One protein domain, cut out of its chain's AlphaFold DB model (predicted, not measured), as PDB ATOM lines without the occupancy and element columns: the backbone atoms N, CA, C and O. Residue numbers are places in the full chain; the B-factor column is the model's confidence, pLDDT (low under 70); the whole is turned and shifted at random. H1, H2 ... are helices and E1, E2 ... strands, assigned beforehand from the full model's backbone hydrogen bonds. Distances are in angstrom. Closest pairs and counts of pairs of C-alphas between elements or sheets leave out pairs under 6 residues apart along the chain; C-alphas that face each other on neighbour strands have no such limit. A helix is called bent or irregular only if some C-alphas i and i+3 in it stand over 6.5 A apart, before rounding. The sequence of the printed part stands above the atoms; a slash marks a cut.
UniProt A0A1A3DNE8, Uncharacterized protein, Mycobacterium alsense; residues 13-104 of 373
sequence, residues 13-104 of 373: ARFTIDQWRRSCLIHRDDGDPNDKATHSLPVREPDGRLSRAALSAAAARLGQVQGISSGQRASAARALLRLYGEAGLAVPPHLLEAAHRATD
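AT A GLANCE: This is residues 13 to 104 of the 373 residues of an uncharacterized protein of Mycobacterium alsense (UniProt A0A1A3DNE8). A two-strand hairpin, E1 and E2, sits in the middle, with the helical hairpin H2 and H3 packed on one side and H1 at the other. H4 packs on H3, away from the strands. The 92 printed residues run H1 E1 E2 H2 H3 H4, mostly helix with an antiparallel sheet, compact (radius of gyration of the C-alphas 12.7 A), spanning 33 by 30 by 16 A.

HOW THE PARTS SIT: E1, residues 24 to 27, and E2, residues 39 to 42, form an antiparallel hairpin; N 40 and O 26, 2.9 A apart, are within hydrogen-bond range. The closest C-alphas of E2 and H1, residues 17 to 23, are Pro 42 and Ser 23, 4.7 A apart; of E2 and H2, residues 52 to 64, Leu 41 and Ala 58, 4.9 A; of E1 and H3, residues 70 to 86, Leu 25 and Ala 76, 5.6 A. H2 and H3, a helical hairpin, touch at a shallow tilt of 20 degrees, closest at C-alphas Ala 59 and Leu 80, 6.8 A. H4, residues 93 to 101, touches H3 at C-alphas Ala 99 and Ala 74, 4.5 A. Every O i to N i+4 pair is within hydrogen-bond range in H1, H3 and H4, and 7 of 9 in H2.

IN THESE COORDINATES: H1 begins at C-alpha 17, (127.630, 41.079, 33.178). H2 is 19.6 A long and irregular, C-alphas 60 and 63 being 7.3 A apart; H3 is 24.4 A. H4 ends at C-alpha 101, (124.821, 61.882, 11.160).

THE WHOLE: The farthest C-alphas, Arg 14 and Asp 104, are 37.9 A apart. The printed part has no cut; E1 to E2 is a long link. Residues 29 to 31, 69 to 71 and 99 to 104 have pLDDT under 70.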
ATOM      1  N   ALA A  13     136.387  43.999  34.016       89.06
ATOM      2  CA  ALA A  13     136.609  43.046  35.106       89.06
ATOM      3  C   ALA A  13     135.928  43.464  36.422       89.06
ATOM      4  O   ALA A  13     135.539  42.608  37.207       89.06
ATOM      5  N   ARG A  14     135.721  44.772  36.630       88.31
ATOM      6  CA  ARG A  14     135.105  45.341  37.843       88.31
ATOM      7  C   ARG A  14     133.579  45.212  37.905       88.31
ATOM      8  O   ARG A  14     132.976  45.619  38.893       88.31
ATOM      9  N   PHE A  15     132.957  44.703  36.848       92.12
ATOM     10  CA  PHE A  15     131.508  44.644  36.692       92.12
ATOM     11  C   PHE A  15     131.036  43.189  36.683       92.12
ATOM     12  O   PHE A  15     131.732  42.316  36.172       92.12
ATOM     13  N   THR A  16     129.824  42.904  37.146       93.81
ATOM     14  CA  THR A  16     129.090  41.723  36.665       93.81
ATOM     15  C   THR A  16     128.647  41.951  35.217       93.81
ATOM     16  O   THR A  16     128.744  43.064  34.695       93.81
ATOM     17  N   ILE A  17     128.169  40.912  34.533       91.12
ATOM     18  CA  ILE A  17     127.630  41.079  33.178       91.12
ATOM     19  C   ILE A  17     126.451  42.065  33.147       91.12
ATOM     20  O   ILE A  17     126.463  43.002  32.354       91.12
ATOM     21  N   ASP A  18     125.509  41.956  34.085       89.62
ATOM     22  CA  ASP A  18     124.346  42.850  34.156       89.62
ATOM     23  C   ASP A  18     124.722  44.293  34.487       89.62
ATOM     24  O   ASP A  18     124.087  45.237  34.011       89.62
ATOM     25  N   GLN A  19     125.736  44.491  35.332       93.25
ATOM     26  CA  GLN A  19     126.259  45.826  35.628       93.25
ATOM     27  C   GLN A  19     126.959  46.416  34.399       93.25
ATOM     28  O   GLN A  19     126.770  47.590  34.090       93.25
ATOM     29  N   TRP A  20     127.730  45.603  33.671       93.31
ATOM     30  CA  TRP A  20     128.415  46.027  32.452       93.31
ATOM     31  C   TRP A  20     127.429  46.404  31.350       93.31
ATOM     32  O   TRP A  20     127.563  47.459  30.729       93.31
ATOM     33  N   ARG A  21     126.393  45.584  31.163       90.75
ATOM     34  CA  ARG A  21     125.300  45.853  30.236       90.75
ATOM     35  C   ARG A  21     124.582  47.149  30.601       90.75
ATOM     36  O   ARG A  21     124.467  48.019  29.758       90.75
ATOM     37  N   ARG A  22     124.195  47.352  31.863       89.19
ATOM     38  CA  ARG A  22     123.560  48.614  32.303       89.19
ATOM     39  C   ARG A  22     124.466  49.843  32.185       89.19
ATOM     40  O   ARG A  22     123.965  50.965  32.118       89.19
ATOM     41  N   SER A  23     125.781  49.648  32.214       93.31
ATOM     42  CA  SER A  23     126.752  50.728  32.050       93.31
ATOM     43  C   SER A  23     126.948  51.122  30.584       93.31
ATOM     44  O   SER A  23     127.151  52.300  30.306       93.31
ATOM     45  N   CYS A  24     126.897  50.168  29.654       94.12
ATOM     46  CA  CYS A  24     127.173  50.386  28.235       94.12
ATOM     47  C   CYS A  24     126.021  51.069  27.485       94.12
ATOM     48  O   CYS A  24     124.854  50.801  27.744       94.12
ATOM     49  N   LEU A  25     126.363  51.918  26.512       91.62
ATOM     50  CA  LEU A  25     125.395  52.584  25.627       91.62
ATOM     51  C   LEU A  25     125.153  51.846  24.308       91.62
ATOM     52  O   LEU A  25     124.203  52.155  23.595       91.62
ATOM     53  N   ILE A  26     126.035  50.912  23.959       88.19
ATOM     54  CA  ILE A  26     125.942  50.107  22.743       88.19
ATOM     55  C   ILE A  26     125.811  48.646  23.144       88.19
ATOM     56  O   ILE A  26     126.638  48.134  23.904       88.19
ATOM     57  N   HIS A  27     124.822  47.974  22.560       85.62
ATOM     58  CA  HIS A  27     124.630  46.531  22.633       85.62
ATOM     59  C   HIS A  27     124.614  45.986  21.210       85.62
ATOM     60  O   HIS A  27     123.892  46.500  20.361       85.62
ATOM     61  N   ARG A  28     125.469  45.002  20.943       78.12
ATOM     62  CA  ARG A  28     125.517  44.301  19.666       78.12
ATOM     63  C   ARG A  28     124.478  43.192  19.683       78.12
ATOM     64  O   ARG A  28     124.472  42.386  20.610       78.12
ATOM     65  N   ASP A  29     123.656  43.154  18.647       61.03
ATOM     66  CA  ASP A  29     122.576  42.175  18.515       61.03
ATOM     67  C   ASP A  29     123.092  40.793  18.072       61.03
ATOM     68  O   ASP A  29     122.423  39.783  18.262       61.03
ATOM     69  N   ASP A  30     124.315  40.725  17.532       59.28
ATOM     70  CA  ASP A  30     124.913  39.527  16.930       59.28
ATOM     71  C   ASP A  30     125.850  38.731  17.861       59.28
ATOM     72  O   ASP A  30     126.591  37.847  17.410       59.28
ATOM     73  N   GLY A  31     125.835  39.026  19.163       62.66
ATOM     74  CA  GLY A  31     126.641  38.333  20.165       62.66
ATOM     75  C   GLY A  31     125.838  37.880  21.383       62.66
ATOM     76  O   GLY A  31     124.712  38.314  21.598       62.66
ATOM     77  N   ASP A  32     126.435  37.006  22.201       73.94
ATOM     78  CA  ASP A  32     125.811  36.547  23.445       73.94
ATOM     79  C   ASP A  32     125.529  37.748  24.373       73.94
ATOM     80  O   ASP A  32     126.471  38.448  24.770       73.94
ATOM     81  N   PRO A  33     124.263  38.017  24.746       73.81
ATOM     82  CA  PRO A  33     123.932  39.094  25.676       73.81
ATOM     83  C   PRO A  33     124.559  38.892  27.064       73.81
ATOM     84  O   PRO A  33     124.606  39.838  27.849       73.81
ATOM     85  N   ASN A  34     125.049  37.686  27.368       83.06
ATOM     86  CA  ASN A  34     125.780  37.380  28.590       83.06
ATOM     87  C   ASN A  34     127.310  37.541  28.461       83.06
ATOM     88  O   ASN A  34     128.038  37.347  29.437       83.06
ATOM     89  N   ASP A  35     127.817  37.919  27.285       86.69
ATOM     90  CA  ASP A  35     129.229  38.224  27.059       86.69
ATOM     91  C   ASP A  35     129.466  39.740  27.084       86.69
ATOM     92  O   ASP A  35     128.897  40.510  26.315       86.69
ATOM     93  N   LYS A  36     130.390  40.196  27.934       86.94
ATOM     94  CA  LYS A  36     130.735  41.620  28.049       86.94
ATOM     95  C   LYS A  36     131.296  42.214  26.754       86.94
ATOM     96  O   LYS A  36     131.228  43.433  26.584       86.94
ATOM     97  N   ALA A  37     131.846  41.398  25.852       86.56
ATOM     98  CA  ALA A  37     132.375  41.852  24.566       86.56
ATOM     99  C   ALA A  37     131.287  42.386  23.612       86.56
ATOM    100  O   ALA A  37     131.587  43.155  22.693       86.56
ATOM    101  N   THR A  38     130.021  42.027  23.835       84.62
ATOM    102  CA  THR A  38     128.881  42.475  23.017       84.62
ATOM    103  C   THR A  38     128.366  43.845  23.440       84.62
ATOM    104  O   THR A  38     127.516  44.433  22.776       84.62
ATOM    105  N   HIS A  39     128.909  44.402  24.521       89.31
ATOM    106  CA  HIS A  39     128.528  45.702  25.044       89.31
ATOM    107  C   HIS A  39     129.703  46.672  24.974       89.31
ATOM    108  O   HIS A  39     130.871  46.300  25.105       89.31
ATOM    109  N   SER A  40     129.426  47.934  24.673       92.31
ATOM    110  CA  SER A  40     130.464  48.939  24.455       92.31
ATOM    111  C   SER A  40     130.019  50.324  24.911       92.31
ATOM    112  O   SER A  40     128.830  50.609  25.026       92.31
ATOM    113  N   LEU A  41     131.008  51.189  25.148       94.06
ATOM    114  CA  LEU A  41     130.832  52.545  25.682       94.06
ATOM    115  C   LEU A  41     130.178  52.568  27.077       94.06
ATOM    116  O   LEU A  41     129.072  53.088  27.223       94.06
ATOM    117  N   PRO A  42     130.844  52.003  28.099       95.31
ATOM    118  CA  PRO A  42     130.412  52.124  29.490       95.31
ATOM    119  C   PRO A  42     130.467  53.579  29.974       95.31
ATOM    120  O   PRO A  42     131.459  54.273  29.751       95.31
ATOM    121  N   VAL A  43     129.421  54.026  30.669       95.12
ATOM    122  CA  VAL A  43     129.313  55.389  31.230       95.12
ATOM    123  C   VAL A  43     129.003  55.413  32.731       95.12
ATOM    124  O   VAL A  43     128.986  56.481  33.346       95.12
ATOM    125  N   ARG A  44     128.768  54.248  33.347       94.06
ATOM    126  CA  ARG A  44     128.423  54.103  34.771       94.06
ATOM    127  C   ARG A  44     129.410  53.215  35.522       94.06
ATOM    128  O   ARG A  44     129.985  52.290  34.955       94.06
ATOM    129  N   GLU A  45     129.548  53.473  36.815       92.94
ATOM    130  CA  GLU A  45     130.227  52.601  37.776       92.94
ATOM    131  C   GLU A  45     129.398  51.327  38.062       92.94
ATOM    132  O   GLU A  45     128.206  51.285  37.741       92.94
ATOM    133  N   PRO A  46     129.982  50.284  38.691       91.94
ATOM    134  CA  PRO A  46     129.261  49.049  39.027       91.94
ATOM    135  C   PRO A  46     128.047  49.251  39.948       91.94
ATOM    136  O   PRO A  46     127.099  48.467  39.906       91.94
ATOM    137  N   ASP A  47     128.058  50.316  40.754       89.12
ATOM    138  CA  ASP A  47     126.945  50.725  41.622       89.12
ATOM    139  C   ASP A  47     125.823  51.476  40.868       89.12
ATOM    140  O   ASP A  47     124.807  51.837  41.457       89.12
ATOM    141  N   GLY A  48     125.985  51.702  39.557       88.12
ATOM    142  CA  GLY A  48     125.018  52.374  38.686       88.12
ATOM    143  C   GLY A  48     125.159  53.899  38.621       88.12
ATOM    144  O   GLY A  48     124.480  54.544  37.807       88.12
ATOM    145  N   ARG A  49     126.053  54.502  39.417       91.44
ATOM    146  CA  ARG A  49     126.312  55.946  39.360       91.44
ATOM    147  C   ARG A  49     126.966  56.330  38.038       91.44
ATOM    148  O   ARG A  49     127.836  55.629  37.529       91.44
ATOM    149  N   LEU A  50     126.567  57.475  37.492       92.00
ATOM    150  CA  LEU A  50     127.199  58.057  36.307       92.00
ATOM    151  C   LEU A  50     128.636  58.477  36.646       92.00
ATOM    152  O   LEU A  50     128.849  59.062  37.705       92.00
ATOM    153  N   SER A  51     129.608  58.197  35.777       93.62
ATOM    154  CA  SER A  51     131.013  58.578  35.983       93.62
ATOM    155  C   SER A  51     131.446  59.632  34.970       93.62
ATOM    156  O   SER A  51     131.277  59.442  33.763       93.62
ATOM    157  N   ARG A  52     132.022  60.745  35.450       92.69
ATOM    158  CA  ARG A  52     132.511  61.836  34.585       92.69
ATOM    159  C   ARG A  52     133.618  61.337  33.658       92.69
ATOM    160  O   ARG A  52     133.592  61.581  32.453       92.69
ATOM    161  N   ALA A  53     134.570  60.597  34.220       91.88
ATOM    162  CA  ALA A  53     135.691  60.048  33.473       91.88
ATOM    163  C   ALA A  53     135.234  58.973  32.465       91.88
ATOM    164  O   ALA A  53     135.717  58.955  31.333       91.88
ATOM    165  N   ALA A  54     134.234  58.153  32.819       92.81
ATOM    166  CA  ALA A  54     133.633  57.194  31.888       92.81
ATOM    167  C   ALA A  54     132.918  57.882  30.716       92.81
ATOM    168  O   ALA A  54     133.099  57.481  29.569       92.81
ATOM    169  N   LEU A  55     132.154  58.951  30.978       93.81
ATOM    170  CA  LEU A  55     131.489  59.748  29.940       93.81
ATOM    171  C   LEU A  55     132.478  60.363  28.949       93.81
ATOM    172  O   LEU A  55     132.259  60.306  27.736       93.81
ATOM    173  N   SER A  56     133.577  60.924  29.455       92.00
ATOM    174  CA  SER A  56     134.653  61.461  28.617       92.00
ATOM    175  C   SER A  56     135.302  60.366  27.770       92.00
ATOM    176  O   SER A  56     135.459  60.525  26.558       92.00
ATOM    177  N   ALA A  57     135.624  59.222  28.378       93.69
ATOM    178  CA  ALA A  57     136.219  58.088  27.675       93.69
ATOM    179  C   ALA A  57     135.277  57.503  26.607       93.69
ATOM    180  O   ALA A  57     135.713  57.177  25.503       93.69
ATOM    181  N   ALA A  58     133.980  57.392  26.905       94.56
ATOM    182  CA  ALA A  58     132.977  56.906  25.967       94.56
ATOM    183  C   ALA A  58     132.808  57.858  24.772       94.56
ATOM    184  O   ALA A  58     132.799  57.407  23.626       94.56
ATOM    185  N   ALA A  59     132.755  59.170  25.019       93.62
ATOM    186  CA  ALA A  59     132.665  60.172  23.961       93.62
ATOM    187  C   ALA A  59     133.872  60.155  23.016       93.62
ATOM    188  O   ALA A  59     133.695  60.236  21.800       93.62
ATOM    189  N   ALA A  60     135.087  60.008  23.549       92.56
ATOM    190  CA  ALA A  60     136.305  59.914  22.742       92.56
ATOM    191  C   ALA A  60     136.353  58.629  21.893       92.56
ATOM    192  O   ALA A  60     136.858  58.629  20.771       92.56
ATOM    193  N   ARG A  61     135.804  57.522  22.411       93.06
ATOM    194  CA  ARG A  61     135.853  56.210  21.750       93.06
ATOM    195  C   ARG A  61     134.714  55.955  20.767       93.06
ATOM    196  O   ARG A  61     134.812  54.998  20.005       93.06
ATOM    197  N   LEU A  62     133.664  56.778  20.743       90.88
ATOM    198  CA  LEU A  62     132.469  56.565  19.915       90.88
ATOM    199  C   LEU A  62     132.790  56.280  18.434       90.88
ATOM    200  O   LEU A  62     132.261  55.331  17.855       90.88
ATOM    201  N   GLY A  63     133.683  57.068  17.829       84.62
ATOM    202  CA  GLY A  63     134.089  56.894  16.426       84.62
ATOM    203  C   GLY A  63     134.976  55.670  16.170       84.62
ATOM    204  O   GLY A  63     135.079  55.213  15.038       84.62
ATOM    205  N   GLN A  64     135.588  55.113  17.217       88.56
ATOM    206  CA  GLN A  64     136.494  53.965  17.136       88.56
ATOM    207  C   GLN A  64     135.760  52.625  17.282       88.56
ATOM    208  O   GLN A  64     136.354  51.570  17.052       88.56
ATOM    209  N   VAL A  65     134.486  52.635  17.693       85.94
ATOM    210  CA  VAL A  65     133.698  51.409  17.835       85.94
ATOM    211  C   VAL A  65     133.382  50.849  16.449       85.94
ATOM    212  O   VAL A  65     132.695  51.481  15.643       85.94
ATOM    213  N   GLN A  66     133.904  49.649  16.199       79.81
ATOM    214  CA  GLN A  66     133.712  48.870  14.976       79.81
ATOM    215  C   GLN A  66     132.550  47.879  15.127       79.81
ATOM    216  O   GLN A  66     132.216  47.470  16.249       79.81
ATOM    217  N   GLY A  67     131.981  47.464  13.990       74.38
ATOM    218  CA  GLY A  67     130.883  46.493  13.935       74.38
ATOM    219  C   GLY A  67     129.594  47.018  14.568       74.38
ATOM    220  O   GLY A  67     128.970  46.303  15.343       74.38
ATOM    221  N   ILE A  68     129.279  48.291  14.317       72.75
ATOM    222  CA  ILE A  68     128.027  48.948  14.707       72.75
ATOM    223  C   ILE A  68     127.511  49.749  13.514       72.75
ATOM    224  O   ILE A  68     128.324  50.304  12.767       72.75
ATOM    225  N   SER A  69     126.193  49.840  13.362       67.75
ATOM    226  CA  SER A  69     125.575  50.642  12.301       67.75
ATOM    227  C   SER A  69     125.735  52.147  12.553       67.75
ATOM    228  O   SER A  69     125.998  52.599  13.680       67.75
ATOM    229  N   SER A  70     125.541  52.953  11.506       66.62
ATOM    230  CA  SER A  70     125.423  54.416  11.611       66.62
ATOM    231  C   SER A  70     124.336  54.825  12.622       66.62
ATOM    232  O   SER A  70     124.576  55.685  13.480       66.62
ATOM    233  N   GLY A  71     123.191  54.134  12.602       65.25
ATOM    234  CA  GLY A  71     122.067  54.314  13.525       65.25
ATOM    235  C   GLY A  71     122.426  54.038  14.988       65.25
ATOM    236  O   GLY A  71     122.171  54.881  15.856       65.25
ATOM    237  N   GLN A  72     123.097  52.914  15.272       72.31
ATOM    238  CA  GLN A  72     123.587  52.579  16.616       72.31
ATOM    239  C   GLN A  72     124.596  53.618  17.121       72.31
ATOM    240  O   GLN A  72     124.505  54.073  18.266       72.31
ATOM    241  N   ARG A  73     125.528  54.051  16.260       82.31
ATOM    242  CA  ARG A  73     126.513  55.087  16.600       82.31
ATOM    243  C   ARG A  73     125.836  56.412  16.947       82.31
ATOM    244  O   ARG A  73     126.183  57.028  17.953       82.31
ATOM    245  N   ALA A  74     124.847  56.839  16.172       73.69
ATOM    246  CA  ALA A  74     124.124  58.075  16.448       73.69
ATOM    247  C   ALA A  74     123.200  57.971  17.672       73.69
ATOM    248  O   ALA A  74     123.033  58.946  18.406       73.69
ATOM    249  N   SER A  75     122.615  56.795  17.931       75.75
ATOM    250  CA  SER A  75     121.854  56.518  19.157       75.75
ATOM    251  C   SER A  75     122.743  56.673  20.395       75.75
ATOM    252  O   SER A  75     122.396  57.411  21.320       75.75
ATOM    253  N   ALA A  76     123.944  56.085  20.363       86.44
ATOM    254  CA  ALA A  76     124.943  56.250  21.414       86.44
ATOM    255  C   ALA A  76     125.420  57.707  21.545       86.44
ATOM    256  O   ALA A  76     125.552  58.202  22.663       86.44
ATOM    257  N   ALA A  77     125.611  58.421  20.429       87.56
ATOM    258  CA  ALA A  77     125.950  59.846  20.435       87.56
ATOM    259  C   ALA A  77     124.890  60.681  21.172       87.56
ATOM    260  O   ALA A  77     125.225  61.453  22.064       87.56
ATOM    261  N   ARG A  78     123.599  60.481  20.868       82.19
ATOM    262  CA  ARG A  78     122.488  61.179  21.539       82.19
ATOM    263  C   ARG A  78     122.380  60.829  23.018       82.19
ATOM    264  O   ARG A  78     122.141  61.714  23.838       82.19
ATOM    265  N   ALA A  79     122.587  59.561  23.370       86.31
ATOM    266  CA  ALA A  79     122.632  59.148  24.767       86.31
ATOM    267  C   ALA A  79     123.766  59.861  25.519       86.31
ATOM    268  O   ALA A  79     123.539  60.358  26.619       86.31
ATOM    269  N   LEU A  80     124.948  59.992  24.908       92.56
ATOM    270  CA  LEU A  80     126.042  60.780  25.470       92.56
ATOM    271  C   LEU A  80     125.663  62.259  25.601       92.56
ATOM    272  O   LEU A  80     125.835  62.805  26.683       92.56
ATOM    273  N   LEU A  81     125.090  62.893  24.571       88.06
ATOM    274  CA  LEU A  81     124.644  64.295  24.642       88.06
ATOM    275  C   LEU A  81     123.716  64.548  25.839       88.06
ATOM    276  O   LEU A  81     123.947  65.476  26.615       88.06
ATOM    277  N   ARG A  82     122.714  63.682  26.034       88.12
ATOM    278  CA  ARG A  82     121.798  63.763  27.181       88.12
ATOM    279  C   ARG A  82     122.544  63.644  28.509       88.12
ATOM    280  O   ARG A  82     122.328  64.457  29.402       88.12
ATOM    281  N   LEU A  83     123.435  62.661  28.637       91.62
ATOM    282  CA  LEU A  83     124.186  62.432  29.874       91.62
ATOM    283  C   LEU A  83     125.180  63.559  30.185       91.62
ATOM    284  O   LEU A  83     125.384  63.868  31.354       91.62
ATOM    285  N   TYR A  84     125.770  64.198  29.169       92.06
ATOM    286  CA  TYR A  84     126.581  65.406  29.349       92.06
ATOM    287  C   TYR A  84     125.737  66.568  29.883       92.06
ATOM    288  O   TYR A  84     126.167  67.240  30.819       92.06
ATOM    289  N   GLY A  85     124.521  66.755  29.355       86.94
ATOM    290  CA  GLY A  85     123.569  67.750  29.857       86.94
ATOM    291  C   GLY A  85     123.150  67.493  31.308       86.94
ATOM    292  O   GLY A  85     123.251  68.388  32.143       86.94
ATOM    293  N   GLU A  86     122.768  66.255  31.641       85.75
ATOM    294  CA  GLU A  86     122.428  65.843  33.017       85.75
ATOM    295  C   GLU A  86     123.592  66.034  33.998       85.75
ATOM    296  O   GLU A  86     123.381  66.291  35.185       85.75
ATOM    297  N   ALA A  87     124.822  65.898  33.502       86.50
ATOM    298  CA  ALA A  87     126.039  66.059  34.279       86.50
ATOM    299  C   ALA A  87     126.553  67.510  34.351       86.50
ATOM    300  O   ALA A  87     127.540  67.760  35.045       86.50
ATOM    301  N   GLY A  88     125.918  68.457  33.648       88.44
ATOM    302  CA  GLY A  88     126.376  69.847  33.561       88.44
ATOM    303  C   GLY A  88     127.751  69.991  32.898       88.44
ATOM    304  O   GLY A  88     128.535  70.860  33.278       88.44
ATOM    305  N   LEU A  89     128.084  69.102  31.957       87.69
ATOM    306  CA  LEU A  89     129.371  69.065  31.263       87.69
ATOM    307  C   LEU A  89     129.296  69.770  29.910       87.69
ATOM    308  O   LEU A  89     128.289  69.693  29.209       87.69
ATOM    309  N   ALA A  90     130.410  70.379  29.498       88.75
ATOM    310  CA  ALA A  90     130.550  70.900  28.145       88.75
ATOM    311  C   ALA A  90     130.520  69.747  27.130       88.75
ATOM    312  O   ALA A  90     131.288  68.789  27.237       88.75
ATOM    313  N   VAL A  91     129.621  69.843  26.153       88.38
ATOM    314  CA  VAL A  91     129.432  68.827  25.115       88.38
ATOM    315  C   VAL A  91     130.576  68.886  24.090       88.38
ATOM    316  O   VAL A  91     130.803  69.943  23.502       88.38
ATOM    317  N   PRO A  92     131.261  67.763  23.807       88.19
ATOM    318  CA  PRO A  92     132.237  67.695  22.726       88.19
ATOM    319  C   PRO A  92     131.586  67.898  21.338       88.19
ATOM    320  O   PRO A  92     130.605  67.209  21.037       88.19
ATOM    321  N   PRO A  93     132.128  68.766  20.457       81.69
ATOM    322  CA  PRO A  93     131.519  69.083  19.157       81.69
ATOM    323  C   PRO A  93     131.290  67.869  18.247       81.69
ATOM    324  O   PRO A  93     130.246  67.756  17.608       81.69
ATOM    325  N   HIS A  94     132.212  66.903  18.247       80.44
ATOM    326  CA  HIS A  94     132.104  65.693  17.425       80.44
ATOM    327  C   HIS A  94     130.917  64.800  17.817       80.44
ATOM    328  O   HIS A  94     130.472  63.982  17.010       80.44
ATOM    329  N   LEU A  95     130.382  64.937  19.038       84.06
ATOM    330  CA  LEU A  95     129.155  64.242  19.431       84.06
ATOM    331  C   LEU A  95     127.923  64.844  18.765       84.06
ATOM    332  O   LEU A  95     127.011  64.090  18.434       84.06
ATOM    333  N   LEU A  96     127.893  66.163  18.550       77.50
ATOM    334  CA  LEU A  96     126.809  66.819  17.815       77.50
ATOM    335  C   LEU A  96     126.805  66.327  16.368       77.50
ATOM    336  O   LEU A  96     125.779  65.864  15.880       77.50
ATOM    337  N   GLU A  97     127.973  66.307  15.725       71.50
ATOM    338  CA  GLU A  97     128.127  65.764  14.372       71.50
ATOM    339  C   GLU A  97     127.708  64.292  14.292       71.50
ATOM    340  O   GLU A  97     126.925  63.913  13.423       71.50
ATOM    341  N   ALA A  98     128.178  63.449  15.217       73.25
ATOM    342  CA  ALA A  98     127.823  62.032  15.247       73.25
ATOM    343  C   ALA A  98     126.329  61.798  15.539       73.25
ATOM    344  O   ALA A  98     125.741  60.857  15.007       73.25
ATOM    345  N   ALA A  99     125.703  62.646  16.360       68.88
ATOM    346  CA  ALA A  99     124.274  62.582  16.658       68.88
ATOM    347  C   ALA A  99     123.407  63.030  15.475       68.88
ATOM    348  O   ALA A  99     122.332  62.456  15.270       68.88
ATOM    349  N   HIS A 100     123.884  64.020  14.713       59.62
ATOM    350  CA  HIS A 100     123.243  64.530  13.503       59.62
ATOM    351  C   HIS A 100     123.466  63.627  12.285       59.62
ATOM    352  O   HIS A 100     122.651  63.662  11.368       59.62
ATOM    353  N   ARG A 101     124.505  62.778  12.284       54.31
ATOM    354  CA  ARG A 101     124.821  61.882  11.160       54.31
ATOM    355  C   ARG A 101     123.708  60.870  10.845       54.31
ATOM    356  O   ARG A 101     123.513  60.577   9.684       54.31
ATOM    357  N   ALA A 102     122.900  60.440  11.824       48.56
ATOM    358  CA  ALA A 102     121.677  59.641  11.568       48.56
ATOM    359  C   ALA A 102     120.444  60.482  11.173       48.56
ATOM    360  O   ALA A 102     119.301  60.074  11.365       48.56
ATOM    361  N   THR A 103     120.678  61.701  10.712       51.69
ATOM    362  CA  THR A 103     119.715  62.574  10.032       51.69
ATOM    363  C   THR A 103     120.345  63.108   8.746       51.69
ATOM    364  O   THR A 103     119.940  64.154   8.252       51.69
ATOM    365  N   ASP A 104     121.356  62.413   8.210       56.56
ATOM    366  CA  ASP A 104     121.786  62.649   6.840       56.56
ATOM    367  C   ASP A 104     120.649  62.196   5.911       56.56
ATOM    368  O   ASP A 104     120.070  61.123   6.098       56.56
TER     369      ASP A 104